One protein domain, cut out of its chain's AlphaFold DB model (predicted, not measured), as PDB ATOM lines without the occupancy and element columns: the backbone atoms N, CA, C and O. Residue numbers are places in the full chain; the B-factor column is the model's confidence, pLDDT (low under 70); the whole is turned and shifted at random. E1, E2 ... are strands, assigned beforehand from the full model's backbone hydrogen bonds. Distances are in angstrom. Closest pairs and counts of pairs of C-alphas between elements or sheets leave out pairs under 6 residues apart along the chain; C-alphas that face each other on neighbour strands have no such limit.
ATOM      1  N   THR A  21     224.897 517.190 480.321       72.06
ATOM      2  CA  THR A  21     225.669 517.864 481.366       72.06
ATOM      3  C   THR A  21     225.144 519.287 481.563       72.06
ATOM      4  O   THR A  21     224.752 519.966 480.613       72.06
ATOM      5  N   VAL A  22     225.062 519.733 482.817       63.41
ATOM      6  CA  VAL A  22     224.584 521.074 483.185       63.41
ATOM      7  C   VAL A  22     225.527 521.675 484.222       63.41
ATOM      8  O   VAL A  22     225.879 521.009 485.197       63.41
ATOM      9  N   GLY A  23     225.896 522.944 484.022       65.31
ATOM     10  CA  GLY A  23     226.830 523.680 484.886       65.31
ATOM     11  C   GLY A  23     228.159 524.045 484.218       65.31
ATOM     12  O   GLY A  23     228.977 524.700 484.851       65.31
ATOM     13  N   VAL A  24     228.351 523.655 482.954       77.88
ATOM     14  CA  VAL A  24     229.508 524.042 482.135       77.88
ATOM     15  C   VAL A  24     229.397 525.513 481.721       77.88
ATOM     16  O   VAL A  24     228.309 525.978 481.366       77.88
ATOM     17  N   CYS A  25     230.510 526.240 481.756       78.75
ATOM     18  CA  CYS A  25     230.625 527.606 481.250       78.75
ATOM     19  C   CYS A  25     231.603 527.692 480.079       78.75
ATOM     20  O   CYS A  25     232.409 526.804 479.829       78.75
ATOM     21  N   ASP A  26     231.484 528.783 479.328       74.94
ATOM     22  CA  ASP A  26     232.279 529.028 478.132       74.94
ATOM     23  C   ASP A  26     233.627 529.662 478.500       74.94
ATOM     24  O   ASP A  26     233.718 530.876 478.709       74.94
ATOM     25  N   VAL A  27     234.661 528.822 478.589       72.94
ATOM     26  CA  VAL A  27     236.041 529.236 478.889       72.94
ATOM     27  C   VAL A  27     236.674 530.070 477.771       72.94
ATOM     28  O   VAL A  27     237.610 530.815 478.039       72.94
ATOM     29  N   SER A  28     236.132 530.044 476.542       71.38
ATOM     30  CA  SER A  28     236.667 530.831 475.413       71.38
ATOM     31  C   SER A  28     236.500 532.348 475.581       71.38
ATOM     32  O   SER A  28     237.091 533.128 474.841       71.38
ATOM     33  N   LYS A  29     235.706 532.777 476.569       70.62
ATOM     34  CA  LYS A  29     235.510 534.188 476.933       70.62
ATOM     35  C   LYS A  29     236.572 534.729 477.889       70.62
ATOM     36  O   LYS A  29     236.515 535.907 478.241       70.62
ATOM     37  N   LEU A  30     237.473 533.879 478.371       68.44
ATOM     38  CA  LEU A  30     238.567 534.278 479.247       68.44
ATOM     39  C   LEU A  30     239.730 534.810 478.397       68.44
ATOM     40  O   LEU A  30     240.034 534.252 477.345       68.44
ATOM     41  N   ASN A  31     240.343 535.913 478.836       65.75
ATOM     42  CA  ASN A  31     241.490 536.494 478.146       65.75
ATOM     43  C   ASN A  31     242.784 535.791 478.577       65.75
ATOM     44  O   ASN A  31     243.044 535.671 479.773       65.75
ATOM     45  N   PHE A  32     243.583 535.354 477.602       65.94
ATOM     46  CA  PHE A  32     244.842 534.627 477.801       65.94
ATOM     47  C   PHE A  32     246.001 535.202 476.977       65.94
ATOM     48  O   PHE A  32     247.040 534.556 476.855       65.94
ATOM     49  N   ASP A  33     245.830 536.383 476.378       66.19
ATOM     50  CA  ASP A  33     246.838 537.012 475.511       66.19
ATOM     51  C   ASP A  33     248.148 537.372 476.238       66.19
ATOM     52  O   ASP A  33     249.191 537.518 475.603       66.19
ATOM     53  N   GLY A  34     248.105 537.459 477.570       61.06
ATOM     54  CA  GLY A  34     249.245 537.786 478.416       61.06
ATOM     55  C   GLY A  34     249.664 539.248 478.371       61.06
ATOM     56  O   GLY A  34     250.719 539.576 478.911       61.06
ATOM     57  N   GLU A  35     248.838 540.130 477.798       65.12
ATOM     58  CA  GLU A  35     249.107 541.571 477.769       65.12
ATOM     59  C   GLU A  35     249.093 542.167 479.182       65.12
ATOM     60  O   GLU A  35     249.914 543.021 479.517       65.12
ATOM     61  N   THR A  36     248.191 541.681 480.043       67.62
ATOM     62  CA  THR A  36     248.077 542.123 481.437       67.62
ATOM     63  C   THR A  36     248.421 540.987 482.397       67.62
ATOM     64  O   THR A  36     247.685 540.012 482.535       67.62
ATOM     65  N   ARG A  37     249.532 541.123 483.133       67.62
ATOM     66  CA  ARG A  37     250.057 540.055 484.005       67.62
ATOM     67  C   ARG A  37     249.117 539.668 485.151       67.62
ATOM     68  O   ARG A  37     249.076 538.503 485.530       67.62
ATOM     69  N   SER A  38     248.321 540.607 485.662       66.88
ATOM     70  CA  SER A  38     247.296 540.329 486.680       66.88
ATOM     71  C   SER A  38     246.099 539.528 486.146       66.88
ATOM     72  O   SER A  38     245.301 539.029 486.938       66.88
ATOM     73  N   GLU A  39     245.982 539.357 484.826       69.25
ATOM     74  CA  GLU A  39     244.976 538.501 484.186       69.25
ATOM     75  C   GLU A  39     245.485 537.075 483.921       69.25
ATOM     76  O   GLU A  39     244.687 536.184 483.639       69.25
ATOM     77  N   LEU A  40     246.787 536.825 484.103       71.38
ATOM     78  CA  LEU A  40     247.418 535.510 483.939       71.38
ATOM     79  C   LEU A  40     247.348 534.624 485.196       71.38
ATOM     80  O   LEU A  40     247.963 533.562 485.248       71.38
ATOM     81  N   ASN A  41     246.591 535.034 486.212       85.69
ATOM     82  CA  ASN A  41     246.439 534.279 487.451       85.69
ATOM     83  C   ASN A  41     245.333 533.223 487.291       85.69
ATOM     84  O   ASN A  41     244.171 533.475 487.626       85.69
ATOM     85  N   TRP A  42     245.671 532.037 486.788       87.25
ATOM     86  CA  TRP A  42     244.704 530.952 486.640       87.25
ATOM     87  C   TRP A  42     245.306 529.562 486.850       87.25
ATOM     88  O   TRP A  42     246.521 529.383 486.881       87.25
ATOM     89  N   THR A  43     244.434 528.574 487.043       89.88
ATOM     90  CA  THR A  43     244.789 527.153 487.066       89.88
ATOM     91  C   THR A  43     243.633 526.307 486.543       89.88
ATOM     92  O   THR A  43     242.469 526.709 486.620       89.88
ATOM     93  N   GLU A  44     243.957 525.114 486.063       90.94
ATOM     94  CA  GLU A  44     242.996 524.081 485.701       90.94
ATOM     95  C   GLU A  44     243.276 522.832 486.537       90.94
ATOM     96  O   GLU A  44     244.428 522.435 486.725       90.94
ATOM     97  N   ILE A  45     242.217 522.204 487.045       92.69
ATOM     98  CA  ILE A  45     242.312 520.921 487.740       92.69
ATOM     99  C   ILE A  45     241.304 519.925 487.179       92.69
ATOM    100  O   ILE A  45     240.208 520.281 486.750       92.69
ATOM    101  N   SER A  46     241.659 518.648 487.267       93.25
ATOM    102  CA  SER A  46     240.734 517.532 487.086       93.25
ATOM    103  C   SER A  46     240.372 516.949 488.448       93.25
ATOM    104  O   SER A  46     241.256 516.670 489.260       93.25
ATOM    105  N   ILE A  47     239.079 516.738 488.686       93.00
ATOM    106  CA  ILE A  47     238.546 516.121 489.905       93.00
ATOM    107  C   ILE A  47     237.977 514.737 489.536       93.00
ATOM    108  O   ILE A  47     236.785 514.629 489.222       93.00
ATOM    109  N   PRO A  48     238.817 513.679 489.509       93.38
ATOM    110  CA  PRO A  48     238.382 512.321 489.209       93.38
ATOM    111  C   PRO A  48     237.812 511.627 490.449       93.38
ATOM    112  O   PRO A  48     238.413 511.622 491.523       93.38
ATOM    113  N   GLU A  49     236.662 510.981 490.292       91.88
ATOM    114  CA  GLU A  49     235.902 510.405 491.397       91.88
ATOM    115  C   GLU A  49     235.217 509.094 491.005       91.88
ATOM    116  O   GLU A  49     234.791 508.892 489.865       91.88
ATOM    117  N   ILE A  50     235.047 508.210 491.992       92.56
ATOM    118  CA  ILE A  50     234.166 507.042 491.897       92.56
ATOM    119  C   ILE A  50     233.012 507.245 492.875       92.56
ATOM    120  O   ILE A  50     233.162 507.110 494.091       92.56
ATOM    121  N   LEU A  51     231.840 507.558 492.334       92.06
ATOM    122  CA  LEU A  51     230.629 507.843 493.090       92.06
ATOM    123  C   LEU A  51     229.812 506.562 493.272       92.06
ATOM    124  O   LEU A  51     229.432 505.898 492.304       92.06
ATOM    125  N   CYS A  52     229.535 506.210 494.527       92.62
ATOM    126  CA  CYS A  52     228.757 505.024 494.877       92.62
ATOM    127  C   CYS A  52     227.289 505.388 495.114       92.62
ATOM    128  O   CYS A  52     226.966 506.151 496.028       92.62
ATOM    129  N   ILE A  53     226.382 504.803 494.335       92.56
ATOM    130  CA  ILE A  53     224.943 504.984 494.523       92.56
ATOM    131  C   ILE A  53     224.525 504.392 495.882       92.56
ATOM    132  O   ILE A  53     224.854 503.236 496.175       92.56
ATOM    133  N   PRO A  54     223.790 505.142 496.731       91.50
ATOM    134  CA  PRO A  54     223.351 504.651 498.033       91.50
ATOM    135  C   PRO A  54     222.590 503.329 497.927       91.50
ATOM    136  O   PRO A  54     221.741 503.169 497.053       91.50
ATOM    137  N   LYS A  55     222.822 502.400 498.866       89.44
ATOM    138  CA  LYS A  55     222.204 501.056 498.837       89.44
ATOM    139  C   LYS A  55     220.676 501.082 498.730       89.44
ATOM    140  O   LYS A  55     220.116 500.192 498.102       89.44
ATOM    141  N   VAL A  56     220.044 502.098 499.319       92.44
ATOM    142  CA  VAL A  56     218.588 502.314 499.311       92.44
ATOM    143  C   VAL A  56     218.021 502.676 497.935       92.44
ATOM    144  O   VAL A  56     216.813 502.589 497.749       92.44
ATOM    145  N   LYS A  57     218.863 503.096 496.983       91.75
ATOM    146  CA  LYS A  57     218.451 503.444 495.619       91.75
ATOM    147  C   LYS A  57     218.697 502.263 494.671       91.75
ATOM    148  O   LYS A  57     219.641 501.493 494.904       91.75
ATOM    149  N   PRO A  58     217.853 502.086 493.640       92.06
ATOM    150  CA  PRO A  58     217.987 500.982 492.696       92.06
ATOM    151  C   PRO A  58     219.248 501.117 491.838       92.06
ATOM    152  O   PRO A  58     219.886 502.174 491.809       92.06
ATOM    153  N   GLU A  59     219.605 500.014 491.186       92.94
ATOM    154  CA  GLU A  59     220.736 499.901 490.263       92.94
ATOM    155  C   GLU A  59     220.518 500.745 489.002       92.94
ATOM    156  O   GLU A  59     219.380 501.041 488.639       92.94
ATOM    157  N   ILE A  60     221.608 501.216 488.397       91.88
ATOM    158  CA  ILE A  60     221.601 502.101 487.230       91.88
ATOM    159  C   ILE A  60     221.507 501.259 485.959       91.88
ATOM    160  O   ILE A  60     222.408 500.473 485.689       91.88
ATOM    161  N   GLU A  61     220.481 501.509 485.147       89.62
ATOM    162  CA  GLU A  61     220.421 501.033 483.759       89.62
ATOM    163  C   GLU A  61     221.088 502.042 482.818       89.62
ATOM    164  O   GLU A  61     221.946 501.686 482.014       89.62
ATOM    165  N   ASN A  62     220.725 503.324 482.947       89.06
ATOM    166  CA  ASN A  62     221.261 504.400 482.116       89.06
ATOM    167  C   ASN A  62     221.425 505.707 482.901       89.06
ATOM    168  O   ASN A  62     220.589 506.051 483.737       89.06
ATOM    169  N   ILE A  63     222.483 506.467 482.604       89.94
ATOM    170  CA  ILE A  63     222.675 507.821 483.137       89.94
ATOM    171  C   ILE A  63     221.994 508.813 482.196       89.94
ATOM    172  O   ILE A  63     222.341 508.902 481.021       89.94
ATOM    173  N   ASP A  64     221.058 509.600 482.722       88.81
ATOM    174  CA  ASP A  64     220.282 510.539 481.912       88.81
ATOM    175  C   ASP A  64     220.914 511.932 481.921       88.81
ATOM    176  O   ASP A  64     221.093 512.563 480.875       88.81
ATOM    177  N   GLN A  65     221.229 512.445 483.118       90.62
ATOM    178  CA  GLN A  65     221.722 513.813 483.294       90.62
ATOM    179  C   GLN A  65     222.688 513.930 484.468       90.62
ATOM    180  O   GLN A  65     222.518 513.288 485.507       90.62
ATOM    181  N   VAL A  66     223.658 514.830 484.337       89.81
ATOM    182  CA  VAL A  66     224.589 515.182 485.408       89.81
ATOM    183  C   VAL A  66     224.600 516.690 485.605       89.81
ATOM    184  O   VAL A  66     224.894 517.453 484.689       89.81
ATOM    185  N   TYR A  67     224.320 517.110 486.834       90.69
ATOM    186  CA  TYR A  67     224.504 518.482 487.284       90.69
ATOM    187  C   TYR A  67     225.766 518.559 488.131       90.69
ATOM    188  O   TYR A  67     225.974 517.722 489.017       90.69
ATOM    189  N   ALA A  68     226.577 519.580 487.889       91.44
ATOM    190  CA  ALA A  68     227.729 519.901 488.712       91.44
ATOM    191  C   ALA A  68     227.765 521.405 488.994       91.44
ATOM    192  O   ALA A  68     227.383 522.216 488.154       91.44
ATOM    193  N   SER A  69     228.199 521.772 490.192       91.38
ATOM    194  CA  SER A  69     228.393 523.159 490.603       91.38
ATOM    195  C   SER A  69     229.594 523.234 491.535       91.38
ATOM    196  O   SER A  69     229.688 522.466 492.494       91.38
ATOM    197  N   LEU A  70     230.514 524.147 491.236       90.81
ATOM    198  CA  LEU A  70     231.651 524.460 492.091       90.81
ATOM    199  C   LEU A  70     231.253 525.548 493.083       90.81
ATOM    200  O   LEU A  70     230.672 526.562 492.701       90.81
ATOM    201  N   MET A  71     231.602 525.346 494.347       89.19
ATOM    202  CA  MET A  71     231.526 526.378 495.373       89.19
ATOM    203  C   MET A  71     232.915 526.596 495.955       89.19
ATOM    204  O   MET A  71     233.522 525.647 496.450       89.19
ATOM    205  N   VAL A  72     233.396 527.835 495.908       89.06
ATOM    206  CA  VAL A  72     234.606 528.252 496.623       89.06
ATOM    207  C   VAL A  72     234.203 528.601 498.052       89.06
ATOM    208  O   VAL A  72     233.325 529.434 498.260       89.06
ATOM    209  N   ASN A  73     234.818 527.939 499.028       87.12
ATOM    210  CA  ASN A  73     234.552 528.156 500.447       87.12
ATOM    211  C   ASN A  73     235.524 529.171 501.047       87.12
ATOM    212  O   ASN A  73     235.117 530.027 501.828       87.12
ATOM    213  N   CYS A  74     236.808 529.039 500.717       88.62
ATOM    214  CA  CYS A  74     237.871 529.854 501.278       88.62
ATOM    215  C   CYS A  74     238.978 530.037 500.246       88.62
ATOM    216  O   CYS A  74     239.295 529.125 499.478       88.62
ATOM    217  N   THR A  75     239.572 531.222 500.256       91.44
ATOM    218  CA  THR A  75     240.805 531.523 499.544       91.44
ATOM    219  C   THR A  75     241.830 532.020 500.551       91.44
ATOM    220  O   THR A  75     241.505 532.777 501.467       91.44
ATOM    221  N   LYS A  76     243.073 531.564 500.417       92.12
ATOM    222  CA  LYS A  76     244.160 531.984 501.295       92.12
ATOM    223  C   LYS A  76     245.436 532.153 500.496       92.12
ATOM    224  O   LYS A  76     245.926 531.194 499.903       92.12
ATOM    225  N   LEU A  77     245.982 533.361 500.512       94.12
ATOM    226  CA  LEU A  77     247.310 533.618 499.987       94.12
ATOM    227  C   LEU A  77     248.346 533.152 501.015       94.12
ATOM    228  O   LEU A  77     248.241 533.467 502.201       94.12
ATOM    229  N   ILE A  78     249.304 532.346 500.571       94.50
ATOM    230  CA  ILE A  78     250.402 531.851 501.399       94.50
ATOM    231  C   ILE A  78     251.740 532.144 500.736       94.50
ATOM    232  O   ILE A  78     251.845 532.205 499.506       94.50
ATOM    233  N   GLU A  79     252.764 532.256 501.569       95.06
ATOM    234  CA  GLU A  79     254.148 532.274 501.127       95.06
ATOM    235  C   GLU A  79     254.561 530.895 500.606       95.06
ATOM    236  O   GLU A  79     254.191 529.852 501.156       95.06
ATOM    237  N   THR A  80     255.347 530.887 499.536       92.19
ATOM    238  CA  THR A  80     255.999 529.687 499.014       92.19
ATOM    239  C   THR A  80     257.409 530.017 498.539       92.19
ATOM    240  O   THR A  80     257.678 531.171 498.226       92.19
ATOM    241  N   PRO A  81     258.313 529.030 498.440       92.00
ATOM    242  CA  PRO A  81     259.650 529.279 497.919       92.00
ATOM    243  C   PRO A  81     259.622 529.841 496.495       92.00
ATOM    244  O   PRO A  81     258.800 529.438 495.669       92.00
ATOM    245  N   PHE A  82     260.574 530.717 496.195       92.69
ATOM    246  CA  PHE A  82     260.873 531.193 494.849       92.69
ATOM    247  C   PHE A  82     262.381 531.240 494.635       92.69
ATOM    248  O   PHE A  82     263.158 531.152 495.586       92.69
ATOM    249  N   ALA A  83     262.788 531.340 493.375       92.44
ATOM    250  CA  ALA A  83     264.181 531.485 492.996       92.44
ATOM    251  C   ALA A  83     264.359 532.802 492.246       92.44
ATOM    252  O   ALA A  83     263.513 533.194 491.438       92.44
ATOM    253  N   PHE A  84     265.476 533.468 492.500       94.06
ATOM    254  CA  PHE A  84     265.852 534.690 491.811       94.06
ATOM    255  C   PHE A  84     267.339 534.673 491.472       94.06
ATOM    256  O   PHE A  84     268.124 533.969 492.113       94.06
ATOM    257  N   LYS A  85     267.723 535.455 490.464       94.94
ATOM    258  CA  LYS A  85     269.122 535.767 490.166       94.94
ATOM    259  C   LYS A  85     269.326 537.266 490.346       94.94
ATOM    260  O   LYS A  85     268.549 538.060 489.821       94.94
ATOM    261  N   SER A  86     270.335 537.618 491.137       96.12
ATOM    262  CA  SER A  86     270.723 539.000 491.415       96.12
ATOM    263  C   SER A  86     271.810 539.460 490.453       96.12
ATOM    264  O   SER A  86     272.682 538.672 490.080       96.12
ATOM    265  N   TYR A  87     271.749 540.732 490.081       96.38
ATOM    266  CA  TYR A  87     272.696 541.396 489.208       96.38
ATOM    267  C   TYR A  87     272.967 542.824 489.694       96.38
ATOM    268  O   TYR A  87     272.035 543.507 490.133       96.38
ATOM    269  N   PRO A  88     274.200 543.326 489.546       95.62
ATOM    270  CA  PRO A  88     274.447 544.757 489.604       95.62
ATOM    271  C   PRO A  88     273.792 545.453 488.405       95.62
ATOM    272  O   PRO A  88     273.710 544.911 487.294       95.62
ATOM    273  N   LEU A  89     273.333 546.681 488.614       95.38
ATOM    274  CA  LEU A  89     272.855 547.531 487.532       95.38
ATOM    275  C   LEU A  89     274.013 547.886 486.589       95.38
ATOM    276  O   LEU A  89     275.153 548.064 487.011       95.38
ATOM    277  N   GLU A 267     265.918 539.280 488.890       94.88
ATOM    278  CA  GLU A 267     264.824 538.662 488.140       94.88
ATOM    279  C   GLU A 267     264.422 537.334 488.783       94.88
ATOM    280  O   GLU A 267     265.250 536.633 489.373       94.88
ATOM    281  N   ILE A 268     263.147 536.973 488.656       92.81
ATOM    282  CA  ILE A 268     262.658 535.656 489.072       92.81
ATOM    283  C   ILE A 268     263.048 534.639 488.008       92.81
ATOM    284  O   ILE A 268     262.779 534.841 486.824       92.81
ATOM    285  N   ILE A 269     263.621 533.521 488.442       90.88
ATOM    286  CA  ILE A 269     264.046 532.441 487.552       90.88
ATOM    287  C   ILE A 269     263.170 531.201 487.734       90.88
ATOM    288  O   ILE A 269     262.643 530.927 488.815       90.88
ATOM    289  N   GLY A 270     263.003 530.449 486.647       87.25
ATOM    290  CA  GLY A 270     262.253 529.199 486.657       87.25
ATOM    291  C   GLY A 270     262.971 528.093 487.430       87.25
ATOM    292  O   GLY A 270     264.200 528.050 487.501       87.25
ATOM    293  N   ASN A 271     262.194 527.163 487.984       80.06
ATOM    294  CA  ASN A 271     262.731 525.909 488.498       80.06
ATOM    295  C   ASN A 271     263.070 524.934 487.349       80.06
ATOM    296  O   ASN A 271     262.791 525.194 486.177       80.06
ATOM    297  N   ALA A 272     263.639 523.772 487.682       80.19
ATOM    298  CA  ALA A 272     263.981 522.736 486.700       80.19
ATOM    299  C   ALA A 272     262.769 522.183 485.916       80.19
ATOM    300  O   ALA A 272     262.946 521.560 484.874       80.19
ATOM    301  N   GLU A 273     261.548 522.417 486.405       74.81
ATOM    302  CA  GLU A 273     260.291 522.024 485.758       74.81
ATOM    303  C   GLU A 273     259.781 523.098 484.777       74.81
ATOM    304  O   GLU A 273     258.739 522.918 484.153       74.81
ATOM    305  N   GLY A 274     260.504 524.216 484.629       70.12
ATOM    306  CA  GLY A 274     260.125 525.329 483.758       70.12
ATOM    307  C   GLY A 274     259.032 526.228 484.341       70.12
ATOM    308  O   GLY A 274     258.458 527.035 483.614       70.12
ATOM    309  N   THR A 275     258.734 526.107 485.638       74.12
ATOM    310  CA  THR A 275     257.739 526.947 486.322       74.12
ATOM    311  C   THR A 275     258.418 528.081 487.086       74.12
ATOM    312  O   THR A 275     259.369 527.861 487.838       74.12
ATOM    313  N   CYS A 276     257.926 529.309 486.911       79.94
ATOM    314  CA  CYS A 276     258.380 530.472 487.674       79.94
ATOM    315  C   CYS A 276     257.478 530.659 488.895       79.94
ATOM    316  O   CYS A 276     256.356 531.151 488.779       79.94
ATOM    317  N   LEU A 277     257.965 530.252 490.066       88.62
ATOM    318  CA  LEU A 277     257.284 530.527 491.329       88.62
ATOM    319  C   LEU A 277     257.505 531.991 491.714       88.62
ATOM    320  O   LEU A 277     258.606 532.513 491.575       88.62
ATOM    321  N   THR A 278     256.465 532.649 492.209       90.50
ATOM    322  CA  THR A 278     256.470 534.096 492.478       90.50
ATOM    323  C   THR A 278     256.670 534.453 493.945       90.50
ATOM    324  O   THR A 278     256.552 535.613 494.322       90.50
ATOM    325  N   GLY A 279     256.911 533.451 494.789       92.75
ATOM    326  CA  GLY A 279     256.938 533.595 496.246       92.75
ATOM    327  C   GLY A 279     255.549 533.484 496.874       92.75
ATOM    328  O   GLY A 279     255.401 533.384 498.088       92.75
ATOM    329  N   ARG A 280     254.509 533.450 496.037       93.38
ATOM    330  CA  ARG A 280     253.108 533.579 496.424       93.38
ATOM    331  C   ARG A 280     252.322 532.401 495.863       93.38
ATOM    332  O   ARG A 280     252.518 531.995 494.717       93.38
ATOM    333  N   LYS A 281     251.401 531.855 496.653       93.31
ATOM    334  CA  LYS A 281     250.464 530.820 496.204       93.31
ATOM    335  C   LYS A 281     249.089 531.077 496.797       93.31
ATOM    336  O   LYS A 281     248.928 531.111 498.011       93.31
ATOM    337  N   LEU A 282     248.092 531.245 495.938       93.62
ATOM    338  CA  LEU A 282     246.704 531.408 496.344       93.62
ATOM    339  C   LEU A 282     246.049 530.032 496.424       93.62
ATOM    340  O   LEU A 282     245.766 529.421 495.396       93.62
ATOM    341  N   ILE A 283     245.828 529.540 497.639       94.44
ATOM    342  CA  ILE A 283     245.113 528.291 497.900       94.44
ATOM    343  C   ILE A 283     243.614 528.547 497.801       94.44
ATOM    344  O   ILE A 283     243.105 529.519 498.359       94.44
ATOM    345  N   ILE A 284     242.916 527.661 497.099       93.75
ATOM    346  CA  ILE A 284     241.472 527.694 496.899       93.75
ATOM    347  C   ILE A 284     240.908 526.402 497.471       93.75
ATOM    348  O   ILE A 284     241.211 525.317 496.975       93.75
ATOM    349  N   GLU A 285     240.064 526.519 498.486       93.12
ATOM    350  CA  GLU A 285     239.334 525.396 499.060       93.12
ATOM    351  C   GLU A 285     237.862 525.500 498.685       93.12
ATOM    352  O   GLU A 285     237.251 526.572 498.758       93.12
ATOM    353  N   GLY A 286     237.260 524.378 498.308       91.50
ATOM    354  CA  GLY A 286     235.870 524.369 497.890       91.50
ATOM    355  C   GLY A 286     235.230 522.995 497.905       91.50
ATOM    356  O   GLY A 286     235.818 522.001 498.332       91.50
ATOM    357  N   VAL A 287     233.980 522.956 497.453       93.31
ATOM    358  CA  VAL A 287     233.191 521.729 497.338       93.31
ATOM    359  C   VAL A 287     232.552 521.666 495.959       93.31
ATOM    360  O   VAL A 287     231.877 522.598 495.518       93.31
ATOM    361  N   LEU A 288     232.739 520.533 495.290       94.00
ATOM    362  CA  LEU A 288     232.038 520.167 494.074       94.00
ATOM    363  C   LEU A 288     230.709 519.504 494.457       94.00
ATOM    364  O   LEU A 288     230.671 518.364 494.925       94.00
ATOM    365  N   LYS A 289     229.603 520.228 494.255       93.56
ATOM    366  CA  LYS A 289     228.237 519.727 494.446       93.56
ATOM    367  C   LYS A 289     227.728 519.073 493.178       93.56
ATOM    368  O   LYS A 289     227.816 519.647 492.093       93.56
ATOM    369  N   GLN A 290     227.159 517.882 493.315       91.31
ATOM    370  CA  GLN A 290     226.824 517.051 492.166       91.31
ATOM    371  C   GLN A 290     225.479 516.365 492.341       91.31
ATOM    372  O   GLN A 290     225.114 515.927 493.434       91.31
ATOM    373  N   LYS A 291     224.756 516.231 491.230       93.50
ATOM    374  CA  LYS A 291     223.521 515.456 491.153       93.50
ATOM    375  C   LYS A 291     223.530 514.613 489.886       93.50
ATOM    376  O   LYS A 291     223.542 515.158 488.785       93.50
ATOM    377  N   ILE A 292     223.483 513.297 490.056       92.00
ATOM    378  CA  ILE A 292     223.332 512.334 488.961       92.00
ATOM    379  C   ILE A 292     221.863 511.948 488.889       92.00
ATOM    380  O   ILE A 292     221.306 511.521 489.897       92.00
ATOM    381  N   VAL A 293     221.247 512.108 487.724       93.06
ATOM    382  CA  VAL A 293     219.897 511.633 487.404       93.06
ATOM    383  C   VAL A 293     220.035 510.424 486.489       93.06
ATOM    384  O   VAL A 293     220.755 510.492 485.493       93.06
ATOM    385  N   TYR A 294     219.390 509.321 486.849       92.88
ATOM    386  CA  TYR A 294     219.544 508.048 486.158       92.88
ATOM    387  C   TYR A 294     218.238 507.256 486.128       92.88
ATOM    388  O   TYR A 294     217.408 507.364 487.038       92.88
ATOM    389  N   THR A 295     218.100 506.422 485.106       92.94
ATOM    390  CA  THR A 295     217.013 505.461 484.961       92.94
ATOM    391  C   THR A 295     217.412 504.156 485.643       92.94
ATOM    392  O   THR A 295     218.524 503.653 485.458       92.94
ATOM    393  N   ALA A 296     216.529 503.648 486.502       91.69
ATOM    394  CA  ALA A 296     216.779 502.449 487.286       91.69
ATOM    395  C   ALA A 296     216.617 501.168 486.461       91.69
ATOM    396  O   ALA A 296     215.650 501.055 485.712       91.69
ATOM    397  N   GLU A 297     217.469 500.172 486.717       91.06
ATOM    398  CA  GLU A 297     217.371 498.805 486.181       91.06
ATOM    399  C   GLU A 297     216.229 498.035 486.868       91.06
ATOM    400  O   GLU A 297     216.411 497.130 487.681       91.06
ATOM    401  N   LEU A 298     215.005 498.476 486.592       91.00
ATOM    402  CA  LEU A 298     213.750 497.900 487.056       91.00
ATOM    403  C   LEU A 298     212.782 497.847 485.876       91.00
ATOM    404  O   LEU A 298     212.825 498.701 484.997       91.00
ATOM    405  N   ALA A 299     211.835 496.906 485.894       87.81
ATOM    406  CA  ALA A 299     210.836 496.776 484.828       87.81
ATOM    407  C   ALA A 299     210.020 498.065 484.585       87.81
ATOM    408  O   ALA A 299     209.548 498.297 483.477       87.81
ATOM    409  N   GLU A 300     209.859 498.896 485.618       90.00
ATOM    410  CA  GLU A 300     209.135 500.171 485.553       90.00
ATOM    411  C   GLU A 300     209.991 501.344 485.038       90.00
ATOM    412  O   GLU A 300     209.447 502.424 484.825       90.00
ATOM    413  N   GLN A 301     211.312 501.161 484.878       87.62
ATOM    414  CA  GLN A 301     212.274 502.184 484.436       87.62
ATOM    415  C   GLN A 301     212.099 503.538 485.147       87.62
ATOM    416  O   GLN A 301     212.111 504.614 484.550       87.62
ATOM    417  N   SER A 302     211.897 503.494 486.467       92.56
ATOM    418  CA  SER A 302     211.723 504.698 487.284       92.56
ATOM    419  C   SER A 302     212.988 505.566 487.283       92.56
ATOM    420  O   SER A 302     214.094 505.036 487.384       92.56
ATOM    421  N   VAL A 303     212.833 506.893 487.258       93.19
ATOM    422  CA  VAL A 303     213.952 507.850 487.313       93.19
ATOM    423  C   VAL A 303     214.299 508.189 488.762       93.19
ATOM    424  O   VAL A 303     213.439 508.582 489.552       93.19
ATOM    425  N   HIS A 304     215.583 508.096 489.101       94.19
ATOM    426  CA  HIS A 304     216.128 508.421 490.418       94.19
ATOM    427  C   HIS A 304     217.201 509.497 490.304       94.19
ATOM    428  O   HIS A 304     217.710 509.805 489.229       94.19
ATOM    429  N   SER A 305     217.564 510.091 491.439       93.31
ATOM    430  CA  SER A 305     218.737 510.961 491.497       93.31
ATOM    431  C   SER A 305     219.576 510.689 492.728       93.31
ATOM    432  O   SER A 305     219.023 510.359 493.772       93.31
ATOM    433  N   ALA A 306     220.894 510.828 492.633       92.62
ATOM    434  CA  ALA A 306     221.835 510.729 493.744       92.62
ATOM    435  C   ALA A 306     222.648 512.023 493.866       92.62
ATOM    436  O   ALA A 306     223.025 512.612 492.856       92.62
ATOM    437  N   HIS A 307     222.866 512.470 495.105       94.50
ATOM    438  CA  HIS A 307     223.557 513.717 495.425       94.50
ATOM    439  C   HIS A 307     224.905 513.407 496.060       94.50
ATOM    440  O   HIS A 307     224.978 512.528 496.922       94.50
ATOM    441  N   PHE A 308     225.931 514.144 495.647       93.81
ATOM    442  CA  PHE A 308     227.294 513.988 496.133       93.81
ATOM    443  C   PHE A 308     227.925 515.353 496.371       93.81
ATOM    444  O   PHE A 308     227.639 516.318 495.657       93.81
ATOM    445  N   GLU A 309     228.784 515.407 497.377       94.12
ATOM    446  CA  GLU A 309     229.622 516.555 497.687       94.12
ATOM    447  C   GLU A 309     231.043 516.045 497.849       94.12
ATOM    448  O   GLU A 309     231.281 515.132 498.642       94.12
ATOM    449  N   VAL A 310     231.966 516.608 497.076       92.38
ATOM    450  CA  VAL A 310     233.375 516.228 497.138       92.38
ATOM    451  C   VAL A 310     234.214 517.480 497.359       92.38
ATOM    452  O   VAL A 310     234.093 518.432 496.584       92.38
ATOM    453  N   PRO A 311     235.012 517.536 498.438       94.06
ATOM    454  CA  PRO A 311     235.903 518.658 498.670       94.06
ATOM    455  C   PRO A 311     237.039 518.652 497.646       94.06
ATOM    456  O   PRO A 311     237.545 517.593 497.275       94.06
ATOM    457  N   PHE A 312     237.467 519.839 497.230       92.81
ATOM    458  CA  PHE A 312     238.640 520.015 496.383       92.81
ATOM    459  C   PHE A 312     239.554 521.102 496.947       92.81
ATOM    460  O   PHE A 312     239.112 522.004 497.664       92.81
ATOM    461  N   ILE A 313     240.829 521.007 496.578       93.50
ATOM    462  CA  ILE A 313     241.835 522.041 496.805       93.50
ATOM    463  C   ILE A 313     242.492 522.326 495.457       93.50
ATOM    464  O   ILE A 313     242.917 521.402 494.765       93.50
ATOM    465  N   ALA A 314     242.565 523.601 495.095       93.31
ATOM    466  CA  ALA A 314     243.306 524.092 493.940       93.31
ATOM    467  C   ALA A 314     244.292 525.174 494.390       93.31
ATOM    468  O   ALA A 314     244.200 525.688 495.508       93.31
ATOM    469  N   PHE A 315     245.234 525.537 493.523       94.12
ATOM    470  CA  PHE A 315     246.086 526.690 493.773       94.12
ATOM    471  C   PHE A 315     246.369 527.474 492.499       94.12
ATOM    472  O   PHE A 315     246.537 526.900 491.428       94.12
ATOM    473  N   ILE A 316     246.479 528.789 492.643       91.19
ATOM    474  CA  ILE A 316     246.951 529.694 491.597       91.19
ATOM    475  C   ILE A 316     248.310 530.240 492.039       91.19
ATOM    476  O   ILE A 316     248.498 530.550 493.217       91.19
ATOM    477  N   ILE A 317     249.262 530.339 491.112       89.81
ATOM    478  CA  ILE A 317     250.496 531.106 491.316       89.81
ATOM    479  C   ILE A 317     250.196 532.516 490.797       89.81
ATOM    480  O   ILE A 317     250.166 532.703 489.580       89.81
ATOM    481  N   PRO A 318     249.880 533.490 491.670       89.50
ATOM    482  CA  PRO A 318     249.645 534.849 491.222       89.50
ATOM    483  C   PRO A 318     250.956 535.481 490.756       89.50
ATOM    484  O   PRO A 318     252.043 535.008 491.093       89.50
ATOM    485  N   TYR A 319     250.857 536.584 490.024       88.06
ATOM    486  CA  TYR A 319     252.001 537.431 489.703       88.06
ATOM    487  C   TYR A 319     252.831 537.803 490.949       88.06
ATOM    488  O   TYR A 319     252.332 537.872 492.079       88.06
ATOM    489  N   ALA A 320     254.122 538.036 490.726       90.62
ATOM    490  CA  ALA A 320     255.050 538.387 491.787       90.62
ATOM    491  C   ALA A 320     254.824 539.811 492.294       90.62
ATOM    492  O   ALA A 320     254.688 540.748 491.508       90.62
ATOM    493  N   SER A 321     254.813 539.938 493.617       91.81
ATOM    494  CA  SER A 321     254.745 541.190 494.362       91.81
ATOM    495  C   SER A 321     255.599 541.021 495.610       91.81
ATOM    496  O   SER A 321     255.581 539.943 496.214       91.81
ATOM    497  N   PHE A 322     256.347 542.053 495.976       94.94
ATOM    498  CA  PHE A 322     257.280 542.035 497.097       94.94
ATOM    499  C   PHE A 322     257.112 543.306 497.924       94.94
ATOM    500  O   PHE A 322     256.859 544.379 497.373       94.94
ATOM    501  N   GLU A 323     257.253 543.191 499.241       94.38
ATOM    502  CA  GLU A 323     257.076 544.325 500.145       94.38
ATOM    503  C   GLU A 323     258.104 545.429 499.849       94.38
ATOM    504  O   GLU A 323     259.304 545.181 499.756       94.38
ATOM    505  N   GLY A 324     257.630 546.666 499.681       92.62
ATOM    506  CA  GLY A 324     258.487 547.832 499.439       92.62
ATOM    507  C   GLY A 324     259.123 547.910 498.045       92.62
ATOM    508  O   GLY A 324     259.806 548.893 497.762       92.62
ATOM    509  N   LEU A 325     258.883 546.935 497.161       94.31
ATOM    510  CA  LEU A 325     259.413 546.936 495.799       94.31
ATOM    511  C   LEU A 325     258.319 547.265 494.782       94.31
ATOM    512  O   LEU A 325     257.172 546.844 494.903       94.31
ATOM    513  N   THR A 326     258.691 547.998 493.736       89.25
ATOM    514  CA  THR A 326     257.822 548.272 492.582       89.25
ATOM    515  C   THR A 326     258.379 547.534 491.367       89.25
ATOM    516  O   THR A 326     259.592 547.494 491.181       89.25
ATOM    517  N   GLY A 327     257.517 546.921 490.553       85.69
ATOM    518  CA  GLY A 327     257.941 546.182 489.363       85.69
ATOM    519  C   GLY A 327     256.990 545.040 488.977       85.69
ATOM    520  O   GLY A 327     255.900 544.929 489.544       85.69
ATOM    521  N   PRO A 328     257.384 544.172 488.028       89.44
ATOM    522  CA  PRO A 328     258.690 544.156 487.374       89.44
ATOM    523  C   PRO A 328     258.825 545.280 486.337       89.44
ATOM    524  O   PRO A 328     257.868 545.609 485.639       89.44
ATOM    525  N   GLU A 329     260.021 545.843 486.221       92.88
ATOM    526  CA  GLU A 329     260.387 546.841 485.213       92.88
ATOM    527  C   GLU A 329     261.509 546.321 484.307       92.88
ATOM    528  O   GLU A 329     262.241 545.397 484.671       92.88
ATOM    529  N   THR A 330     261.631 546.892 483.106       95.19
ATOM    530  CA  THR A 330     262.756 546.598 482.210       95.19
ATOM    531  C   THR A 330     264.007 547.284 482.746       95.19
ATOM    532  O   THR A 330     264.070 548.511 482.808       95.19
ATOM    533  N   LEU A 331     265.003 546.488 483.129       94.75
ATOM    534  CA  LEU A 331     266.253 546.945 483.730       94.75
ATOM    535  C   LEU A 331     267.442 546.458 482.922       94.75
ATOM    536  O   LEU A 331     267.514 545.280 482.581       94.75
ATOM    537  N   THR A 332     268.407 547.340 482.679       95.94
ATOM    538  CA  THR A 332     269.702 546.946 482.123       95.94
ATOM    539  C   THR A 332     270.665 546.595 483.253       95.94
ATOM    540  O   THR A 332     271.036 547.448 484.064       95.94
ATOM    541  N   VAL A 333     271.081 545.337 483.297       96.31
ATOM    542  CA  VAL A 333     271.956 544.780 484.332       96.31
ATOM    543  C   VAL A 333     273.231 544.229 483.721       96.31
ATOM    544  O   VAL A 333     273.229 543.806 482.564       96.31
ATOM    545  N   TYR A 334     274.315 544.225 484.492       95.56
ATOM    546  CA  TYR A 334     275.563 543.594 484.082       95.56
ATOM    547  C   TYR A 334     275.563 542.119 484.499       95.56
ATOM    548  O   TYR A 334     275.349 541.783 485.664       95.56
ATOM    549  N   ASP A 335     275.794 541.231 483.535       94.94
ATOM    550  CA  ASP A 335     275.867 539.790 483.755       94.94
ATOM    551  C   ASP A 335     277.308 539.308 483.572       94.94
ATOM    552  O   ASP A 335     277.853 539.300 482.466       94.94
ATOM    553  N   ALA A 336     277.912 538.880 484.682       92.12
ATOM    554  CA  ALA A 336     279.292 538.412 484.730       92.12
ATOM    555  C   ALA A 336     279.537 537.132 483.908       92.12
ATOM    556  O   ALA A 336     280.678 536.849 483.559       92.12
ATOM    557  N   GLU A 337     278.500 536.347 483.590       93.44
ATOM    558  CA  GLU A 337     278.660 535.131 482.778       93.44
ATOM    559  C   GLU A 337     278.924 535.448 481.303       93.44
ATOM    560  O   GLU A 337     279.645 534.709 480.631       93.44
ATOM    561  N   ILE A 338     278.346 536.543 480.801       93.44
ATOM    562  CA  ILE A 338     278.529 537.011 479.418       93.44
ATOM    563  C   ILE A 338     279.460 538.223 479.325       93.44
ATOM    564  O   ILE A 338     279.705 538.698 478.219       93.44
ATOM    565  N   ASP A 339     279.942 538.720 480.469       91.06
ATOM    566  CA  ASP A 339     280.757 539.931 480.597       91.06
ATOM    567  C   ASP A 339     280.149 541.123 479.836       91.06
ATOM    568  O   ASP A 339     280.799 541.826 479.062       91.06
ATOM    569  N   SER A 340     278.832 541.295 479.969       93.31
ATOM    570  CA  SER A 340     278.095 542.289 479.196       93.31
ATOM    571  C   SER A 340     276.778 542.675 479.851       93.31
ATOM    572  O   SER A 340     276.272 541.998 480.750       93.31
ATOM    573  N   CYS A 341     276.213 543.778 479.375       94.56
ATOM    574  CA  CYS A 341     274.927 544.261 479.834       94.56
ATOM    575  C   CYS A 341     273.779 543.622 479.055       94.56
ATOM    576  O   CYS A 341     273.832 543.478 477.833       94.56
ATOM    577  N   LYS A 342     272.717 543.262 479.773       95.38
ATOM    578  CA  LYS A 342     271.494 542.691 479.209       95.38
ATOM    579  C   LYS A 342     270.264 543.304 479.858       95.38
ATOM    580  O   LYS A 342     270.332 543.825 480.970       95.38
ATOM    581  N   GLU A 343     269.132 543.210 479.175       96.75
ATOM    582  CA  GLU A 343     267.845 543.598 479.740       96.75
ATOM    583  C   GLU A 343     267.206 542.427 480.488       96.75
ATOM    584  O   GLU A 343     267.195 541.294 480.002       96.75
ATOM    585  N   ILE A 344     266.656 542.719 481.662       94.81
ATOM    586  CA  ILE A 344     265.831 541.804 482.451       94.81
ATOM    587  C   ILE A 344     264.495 542.469 482.779       94.81
ATOM    588  O   ILE A 344     264.406 543.693 482.864       94.81
ATOM    589  N   ALA A 345     263.460 541.661 483.010       93.62
ATOM    590  CA  ALA A 345     262.227 542.113 483.649       93.62
ATOM    591  C   ALA A 345     262.325 541.802 485.148       93.62
ATOM    592  O   ALA A 345     262.093 540.664 485.566       93.62
ATOM    593  N   GLY A 346     262.717 542.794 485.944       95.00
ATOM    594  CA  GLY A 346     263.155 542.581 487.322       95.00
ATOM    595  C   GLY A 346     262.702 543.657 488.299       95.00
ATOM    596  O   GLY A 346     261.882 544.515 487.977       95.00
ATOM    597  N   TYR A 347     263.245 543.587 489.509       95.94
ATOM    598  CA  TYR A 347     262.981 544.517 490.601       95.94
ATOM    599  C   TYR A 347     264.305 545.087 491.092       95.94
ATOM    600  O   TYR A 347     265.245 544.330 491.346       95.94
ATOM    601  N   ARG A 348     264.381 546.410 491.245       95.12
ATOM    602  CA  ARG A 348     265.485 547.051 491.969       95.12
ATOM    603  C   ARG A 348     265.372 546.715 493.445       95.12
ATOM    604  O   ARG A 348     264.268 546.731 493.984       95.12
ATOM    605  N   TYR A 349     266.493 546.423 494.086       95.38
ATOM    606  CA  TYR A 349     266.512 546.084 495.503       95.38
ATOM    607  C   TYR A 349     267.885 546.347 496.124       95.38
ATOM    608  O   TYR A 349     268.889 546.453 495.419       95.38
ATOM    609  N   ASP A 350     267.910 546.426 497.450       93.31
ATOM    610  CA  ASP A 350     269.138 546.422 498.237       93.31
ATOM    611  C   ASP A 350     269.479 544.967 498.619       93.31
ATOM    612  O   ASP A 350     268.686 544.337 499.324       93.31
ATOM    613  N   PRO A 351     270.634 544.413 498.197       92.75
ATOM    614  CA  PRO A 351     271.068 543.068 498.574       92.75
ATOM    615  C   PRO A 351     271.229 542.840 500.081       92.75
ATOM    616  O   PRO A 351     271.268 541.686 500.509       92.75
ATOM    617  N   ALA A 352     271.337 543.905 500.882       93.69
ATOM    618  CA  ALA A 352     271.377 543.827 502.339       93.69
ATOM    619  C   ALA A 352     269.988 543.643 502.978       93.69
ATOM    620  O   ALA A 352     269.902 543.311 504.163       93.69
ATOM    621  N   VAL A 353     268.908 543.844 502.216       93.81
ATOM    622  CA  VAL A 353     267.520 543.707 502.670       93.81
ATOM    623  C   VAL A 353     266.923 542.406 502.132       93.81
ATOM    624  O   VAL A 353     267.065 542.060 500.961       93.81
ATOM    625  N   GLU A 354     266.242 541.659 503.003       93.88
ATOM    626  CA  GLU A 354     265.564 540.419 502.620       93.88
ATOM    627  C   GLU A 354     264.395 540.695 501.660       93.88
ATOM    628  O   GLU A 354     263.603 541.616 501.864       93.88
ATOM    629  N   ILE A 355     264.273 539.873 500.614       95.69
ATOM    630  CA  ILE A 355     263.174 539.959 499.649       95.69
ATOM    631  C   ILE A 355     261.974 539.190 500.208       95.69
ATOM    632  O   ILE A 355     261.969 537.958 500.208       95.69
ATOM    633  N   VAL A 356     260.944 539.919 500.637       95.69
ATOM    634  CA  VAL A 356     259.734 539.347 501.246       95.69
ATOM    635  C   VAL A 356     258.565 539.392 500.252       95.69
ATOM    636  O   VAL A 356     258.215 540.481 499.786       95.69
ATOM    637  N   PRO A 357     257.947 538.248 499.892       95.06
ATOM    638  CA  PRO A 357     256.737 538.232 499.071       95.06
ATOM    639  C   PRO A 357     255.581 538.968 499.755       95.06
ATOM    640  O   PRO A 357     255.266 538.698 500.910       95.06
ATOM    641  N   ASP A 358     254.899 539.846 499.025       93.75
ATOM    642  CA  ASP A 358     253.774 540.610 499.565       93.75
ATOM    643  C   ASP A 358     252.504 539.747 499.634       93.75
ATOM    644  O   ASP A 358     251.959 539.293 498.618       93.75
ATOM    645  N   LEU A 359     252.017 539.518 500.853       93.25
ATOM    646  CA  LEU A 359     250.805 538.742 501.115       93.25
ATOM    647  C   LEU A 359     249.576 539.611 501.429       93.25
ATOM    648  O   LEU A 359     248.500 539.062 501.660       93.25
ATOM    649  N   ASN A 360     249.703 540.941 501.409       90.62
ATOM    650  CA  ASN A 360     248.641 541.888 501.768       90.62
ATOM    651  C   ASN A 360     247.729 542.239 500.582       90.62
ATOM    652  O   ASN A 360     247.186 543.341 500.497       90.62
ATOM    653  N   GLU A 361     247.541 541.293 499.665       87.12
ATOM    654  CA  GLU A 361     246.672 541.444 498.504       87.12
ATOM    655  C   GLU A 361     245.550 540.408 498.555       87.12
ATOM    656  O   GLU A 361     245.788 539.200 498.662       87.12
ATOM    657  N   GLU A 362     244.310 540.876 498.440       88.12
ATOM    658  CA  GLU A 362     243.147 540.003 498.331       88.12
ATOM    659  C   GLU A 362     242.805 539.709 496.870       88.12
ATOM    660  O   GLU A 362     242.898 540.574 495.999       88.12
ATOM    661  N   PHE A 363     242.340 538.488 496.609       88.38
ATOM    662  CA  PHE A 363     241.979 538.025 495.273       88.38
ATOM    663  C   PHE A 363     240.514 537.586 495.210       88.38
ATOM    664  O   PHE A 363     240.068 536.752 496.001       88.38
ATOM    665  N   GLU A 364     239.787 538.080 494.210       87.94
ATOM    666  CA  GLU A 364     238.480 537.552 493.822       87.94
ATOM    667  C   GLU A 364     238.682 536.348 492.891       87.94
ATOM    668  O   GLU A 364     239.211 536.488 491.785       87.94
ATOM    669  N   VAL A 365     238.253 535.162 493.332       88.06
ATOM    670  CA  VAL A 365     238.371 533.917 492.558       88.06
ATOM    671  C   VAL A 365     237.070 533.608 491.827       88.06
ATOM    672  O   VAL A 365     236.008 533.483 492.436       88.06
ATOM    673  N   LYS A 366     237.168 533.400 490.513       87.00
ATOM    674  CA  LYS A 366     236.086 532.897 489.665       87.00
ATOM    675  C   LYS A 366     236.351 531.442 489.312       87.00
ATOM    676  O   LYS A 366     237.419 531.107 488.811       87.00
ATOM    677  N   ALA A 367     235.362 530.592 489.562       88.12
ATOM    678  CA  ALA A 367     235.395 529.176 489.219       88.12
ATOM    679  C   ALA A 367     234.475 528.900 488.024       88.12
ATOM    680  O   ALA A 367     233.354 529.411 487.964       88.12
ATOM    681  N   CYS A 368     234.937 528.070 487.097       87.12
ATOM    682  CA  CYS A 368     234.201 527.640 485.921       87.12
ATOM    683  C   CYS A 368     234.373 526.131 485.719       87.12
ATOM    684  O   CYS A 368     235.459 525.602 485.915       87.12
ATOM    685  N   ILE A 369     233.306 525.419 485.350       89.56
ATOM    686  CA  ILE A 369     233.408 524.023 484.912       89.56
ATOM    687  C   ILE A 369     233.571 524.040 483.396       89.56
ATOM    688  O   ILE A 369     232.701 524.570 482.708       89.56
ATOM    689  N   GLU A 370     234.661 523.467 482.898       86.19
ATOM    690  CA  GLU A 370     234.943 523.360 481.465       86.19
ATOM    691  C   GLU A 370     234.310 522.100 480.869       86.19
ATOM    692  O   GLU A 370     233.620 522.171 479.855       86.19
ATOM    693  N   ASP A 371     234.498 520.951 481.521       86.69
ATOM    694  CA  ASP A 371     233.990 519.673 481.030       86.69
ATOM    695  C   ASP A 371     233.547 518.746 482.168       86.69
ATOM    696  O   ASP A 371     234.006 518.826 483.313       86.69
ATOM    697  N   ILE A 372     232.609 517.860 481.841       89.69
ATOM    698  CA  ILE A 372     232.098 516.823 482.729       89.69
ATOM    699  C   ILE A 372     232.087 515.505 481.960       89.69
ATOM    700  O   ILE A 372     231.179 515.234 481.173       89.69
ATOM    701  N   TYR A 373     233.036 514.635 482.283       89.62
ATOM    702  CA  TYR A 373     233.036 513.253 481.832       89.62
ATOM    703  C   TYR A 373     232.363 512.354 482.866       89.62
ATOM    704  O   TYR A 373     232.608 512.466 484.071       89.62
ATOM    705  N   VAL A 374     231.524 511.428 482.409       90.25
ATOM    706  CA  VAL A 374     230.829 510.477 483.278       90.25
ATOM    707  C   VAL A 374     230.663 509.132 482.581       90.25
ATOM    708  O   VAL A 374     230.339 509.069 481.398       90.25
ATOM    709  N   ASN A 375     230.872 508.051 483.330       89.31
ATOM    710  CA  ASN A 375     230.695 506.690 482.846       89.31
ATOM    711  C   ASN A 375     230.209 505.762 483.971       89.31
ATOM    712  O   ASN A 375     230.765 505.768 485.071       89.31
ATOM    713  N   ALA A 376     229.196 504.937 483.708       88.25
ATOM    714  CA  ALA A 376     228.791 503.885 484.638       88.25
ATOM    715  C   ALA A 376     229.804 502.729 484.563       88.25
ATOM    716  O   ALA A 376     230.002 502.143 483.503       88.25
ATOM    717  N   LEU A 377     230.465 502.411 485.680       87.62
ATOM    718  CA  LEU A 377     231.424 501.300 485.755       87.62
ATOM    719  C   LEU A 377     230.744 499.990 486.168       87.62
ATOM    720  O   LEU A 377     231.047 498.926 485.640       87.62
ATOM    721  N   GLU A 378     229.847 500.083 487.148       87.25
ATOM    722  CA  GLU A 378     229.068 498.981 487.719       87.25
ATOM    723  C   GLU A 378     227.644 499.491 488.012       87.25
ATOM    724  O   GLU A 378     227.466 500.708 488.144       87.25
ATOM    725  N   PRO A 379     226.646 498.614 488.243       86.56
ATOM    726  CA  PRO A 379     225.256 499.033 488.467       86.56
ATOM    727  C   PRO A 379     225.060 500.034 489.623       86.56
ATOM    728  O   PRO A 379     224.052 500.735 489.682       86.56
ATOM    729  N   LYS A 380     226.021 500.145 490.554       90.75
ATOM    730  CA  LYS A 380     226.021 501.158 491.629       90.75
ATOM    731  C   LYS A 380     227.281 502.023 491.701       90.75
ATOM    732  O   LYS A 380     227.456 502.720 492.703       90.75
ATOM    733  N   LYS A 381     228.155 502.003 490.691       91.75
ATOM    734  CA  LYS A 381     229.373 502.828 490.670       91.75
ATOM    735  C   LYS A 381     229.467 503.626 489.385       91.75
ATOM    736  O   LYS A 381     229.450 503.068 488.291       91.75
ATOM    737  N   VAL A 382     229.644 504.928 489.541       91.25
ATOM    738  CA  VAL A 382     229.825 505.863 488.437       91.25
ATOM    739  C   VAL A 382     231.210 506.471 488.555       91.25
ATOM    740  O   VAL A 382     231.542 507.054 489.584       91.25
ATOM    741  N   PHE A 383     232.016 506.326 487.511       92.56
ATOM    742  CA  PHE A 383     233.219 507.127 487.354       92.56
ATOM    743  C   PHE A 383     232.844 508.491 486.800       92.56
ATOM    744  O   PHE A 383     232.027 508.600 485.881       92.56
ATOM    745  N   LYS A 384     233.460 509.529 487.348       90.31
ATOM    746  CA  LYS A 384     233.273 510.893 486.891       90.31
ATOM    747  C   LYS A 384     234.600 511.634 486.914       90.31
ATOM    748  O   LYS A 384     235.395 511.430 487.823       90.31
ATOM    749  N   ASN A 385     234.806 512.510 485.940       92.62
ATOM    750  CA  ASN A 385     235.857 513.514 485.977       92.62
ATOM    751  C   ASN A 385     235.246 514.884 485.673       92.62
ATOM    752  O   ASN A 385     234.523 515.026 484.688       92.62
ATOM    753  N   VAL A 386     235.501 515.872 486.529       91.19
ATOM    754  CA  VAL A 386     235.142 517.274 486.269       91.19
ATOM    755  C   VAL A 386     236.417 518.059 486.031       91.19
ATOM    756  O   VAL A 386     237.269 518.102 486.917       91.19
ATOM    757  N   THR A 387     236.515 518.699 484.869       92.38
ATOM    758  CA  THR A 387     237.580 519.661 484.577       92.38
ATOM    759  C   THR A 387     237.103 521.046 484.990       92.38
ATOM    760  O   THR A 387     236.045 521.515 484.555       92.38
ATOM    761  N   ALA A 388     237.844 521.673 485.897       90.62
ATOM    762  CA  ALA A 388     237.496 522.939 486.517       90.62
ATOM    763  C   ALA A 388     238.603 523.967 486.301       90.62
ATOM    764  O   ALA A 388     239.773 523.703 486.567       90.62
ATOM    765  N   PHE A 389     238.193 525.160 485.893       89.81
ATOM    766  CA  PHE A 389     239.039 526.313 485.673       89.81
ATOM    767  C   PHE A 389     238.840 527.337 486.791       89.81
ATOM    768  O   PHE A 389     237.705 527.674 487.144       89.81
ATOM    769  N   PHE A 390     239.934 527.870 487.325       89.00
ATOM    770  CA  PHE A 390     239.916 528.921 488.335       89.00
ATOM    771  C   PHE A 390     240.746 530.101 487.851       89.00
ATOM    772  O   PHE A 390     241.893 529.919 487.459       89.00
ATOM    773  N   SER A 391     240.195 531.311 487.920       87.75
ATOM    774  CA  SER A 391     240.937 532.554 487.698       87.75
ATOM    775  C   SER A 391     240.824 533.475 488.901       87.75
ATOM    776  O   SER A 391     239.812 533.469 489.601       87.75
ATOM    777  N   ALA A 392     241.863 534.264 489.145       88.44
ATOM    778  CA  ALA A 392     241.921 535.220 490.238       88.44
ATOM    779  C   ALA A 392     242.208 536.624 489.706       88.44
ATOM    780  O   ALA A 392     243.101 536.813 488.884       88.44
ATOM    781  N   LYS A 393     241.479 537.624 490.197       86.81
ATOM    782  CA  LYS A 393     241.800 539.037 489.958       86.81
ATOM    783  C   LYS A 393     242.018 539.751 491.290       86.81
ATOM    784  O   LYS A 393     241.334 539.398 492.252       86.81
ATOM    785  N   PRO A 394     242.937 540.731 491.363       86.56
ATOM    786  CA  PRO A 394     243.074 541.574 492.545       86.56
ATOM    787  C   PRO A 394     241.724 542.186 492.928       86.56
ATOM    788  O   PRO A 394     240.999 542.687 492.062       86.56
ATOM    789  N   SER A 395     241.368 542.121 494.208       81.38
ATOM    790  CA  SER A 395     240.139 542.725 494.716       81.38
ATOM    791  C   SER A 395     240.260 544.253 494.649       81.38
ATOM    792  O   SER A 395     241.243 544.809 495.137       81.38
TER     793      SER A 395
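Overview. This is residues 21 to 89 and 267 to 395 of the 401 residues of the protein "DUF3794 domain-containing protein" of Terrisporobacter glycolicus (UniProt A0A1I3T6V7). The domain is a long rod: two twisted three-stranded sheets, E1 - E9 - E8 and E2 - E4 - E5, face to face in a narrow body, with a small head at one end made by the hairpin E6 and E7 with the short strand E3 beside it. Residues 21 to 41 run along the outside of the body, and the E4 to E5 turn makes the far end from the head. The printed part has 198 residues with nine named strands, E1 to E9 in chain order, and no named helix; the class is all strand and the sheets are antiparallel. The whole is loose, with a radius of gyration of the C-alphas of 23.4 A, and spans 82 by 31 by 28 A.

Arrangement. Residues 21 to 22 pair in parallel with residues 66 to 67 of E2, which is residues 60 to 79. E1, residues 42 to 52, is an edge strand, antiparallel to E9, residues 381 to 394, with N 43 and O 390 at 2.9 A. E8, residues 363 to 378, forms a hairpin with E9, with N 364 and O 393 at 2.8 A. In the other sheet, E2 is antiparallel to E4, residues 280 to 296, with N 67 and O 291 at 2.9 A. E4 forms a hairpin with E5, residues 303 to 316, with N 288 and O 310 at 2.8 A. Between the sheets, the closest C-alphas of E2 and E8 are those of Leu 70 and Ala 367, 6.7 A apart. Those of E1 and E5 are Trp 42 and Ile 316, 5.6 A apart. E4 and E9 are near each other, with 5 pairs of C-alphas within 10 A. In the head, E6, residues 329 to 335, forms a hairpin with E7, residues 340 to 349, with N 331 and O 344 at 2.9 A. E3, residues 84 to 88, pairs with no named strand; its Pro 88 and Tyr 334 of E6 are their closest C-alphas, 5.8 A apart. E1 and E6 are apart.

Along the chain. E1 begins at C-alpha 42 (244.704, 530.952, 486.640) and is 31.5 A long. E2, 46.5 A long, bends by 73 degrees at residue 64. E4 is 48.7 A long and E5 39.8 A. E7 bends by 96 degrees at residue 345. E8 is 41.8 A long, and E9, 41.1 A, ends at C-alpha 394 (243.074, 541.574, 492.545).

Size, cuts and confidence. The C-alphas of Ala 299 and Asp 339, the two farthest apart, are 82.3 A from each other. Residues 90 to 266 are not printed, and C-alphas 89 and 267 are 12.0 A apart across the cut. The links E5 to E6 and E7 to E8 are long. The mean pLDDT of the printed part is 89.0; residues 22 to 23 and 30 to 39 are under 70.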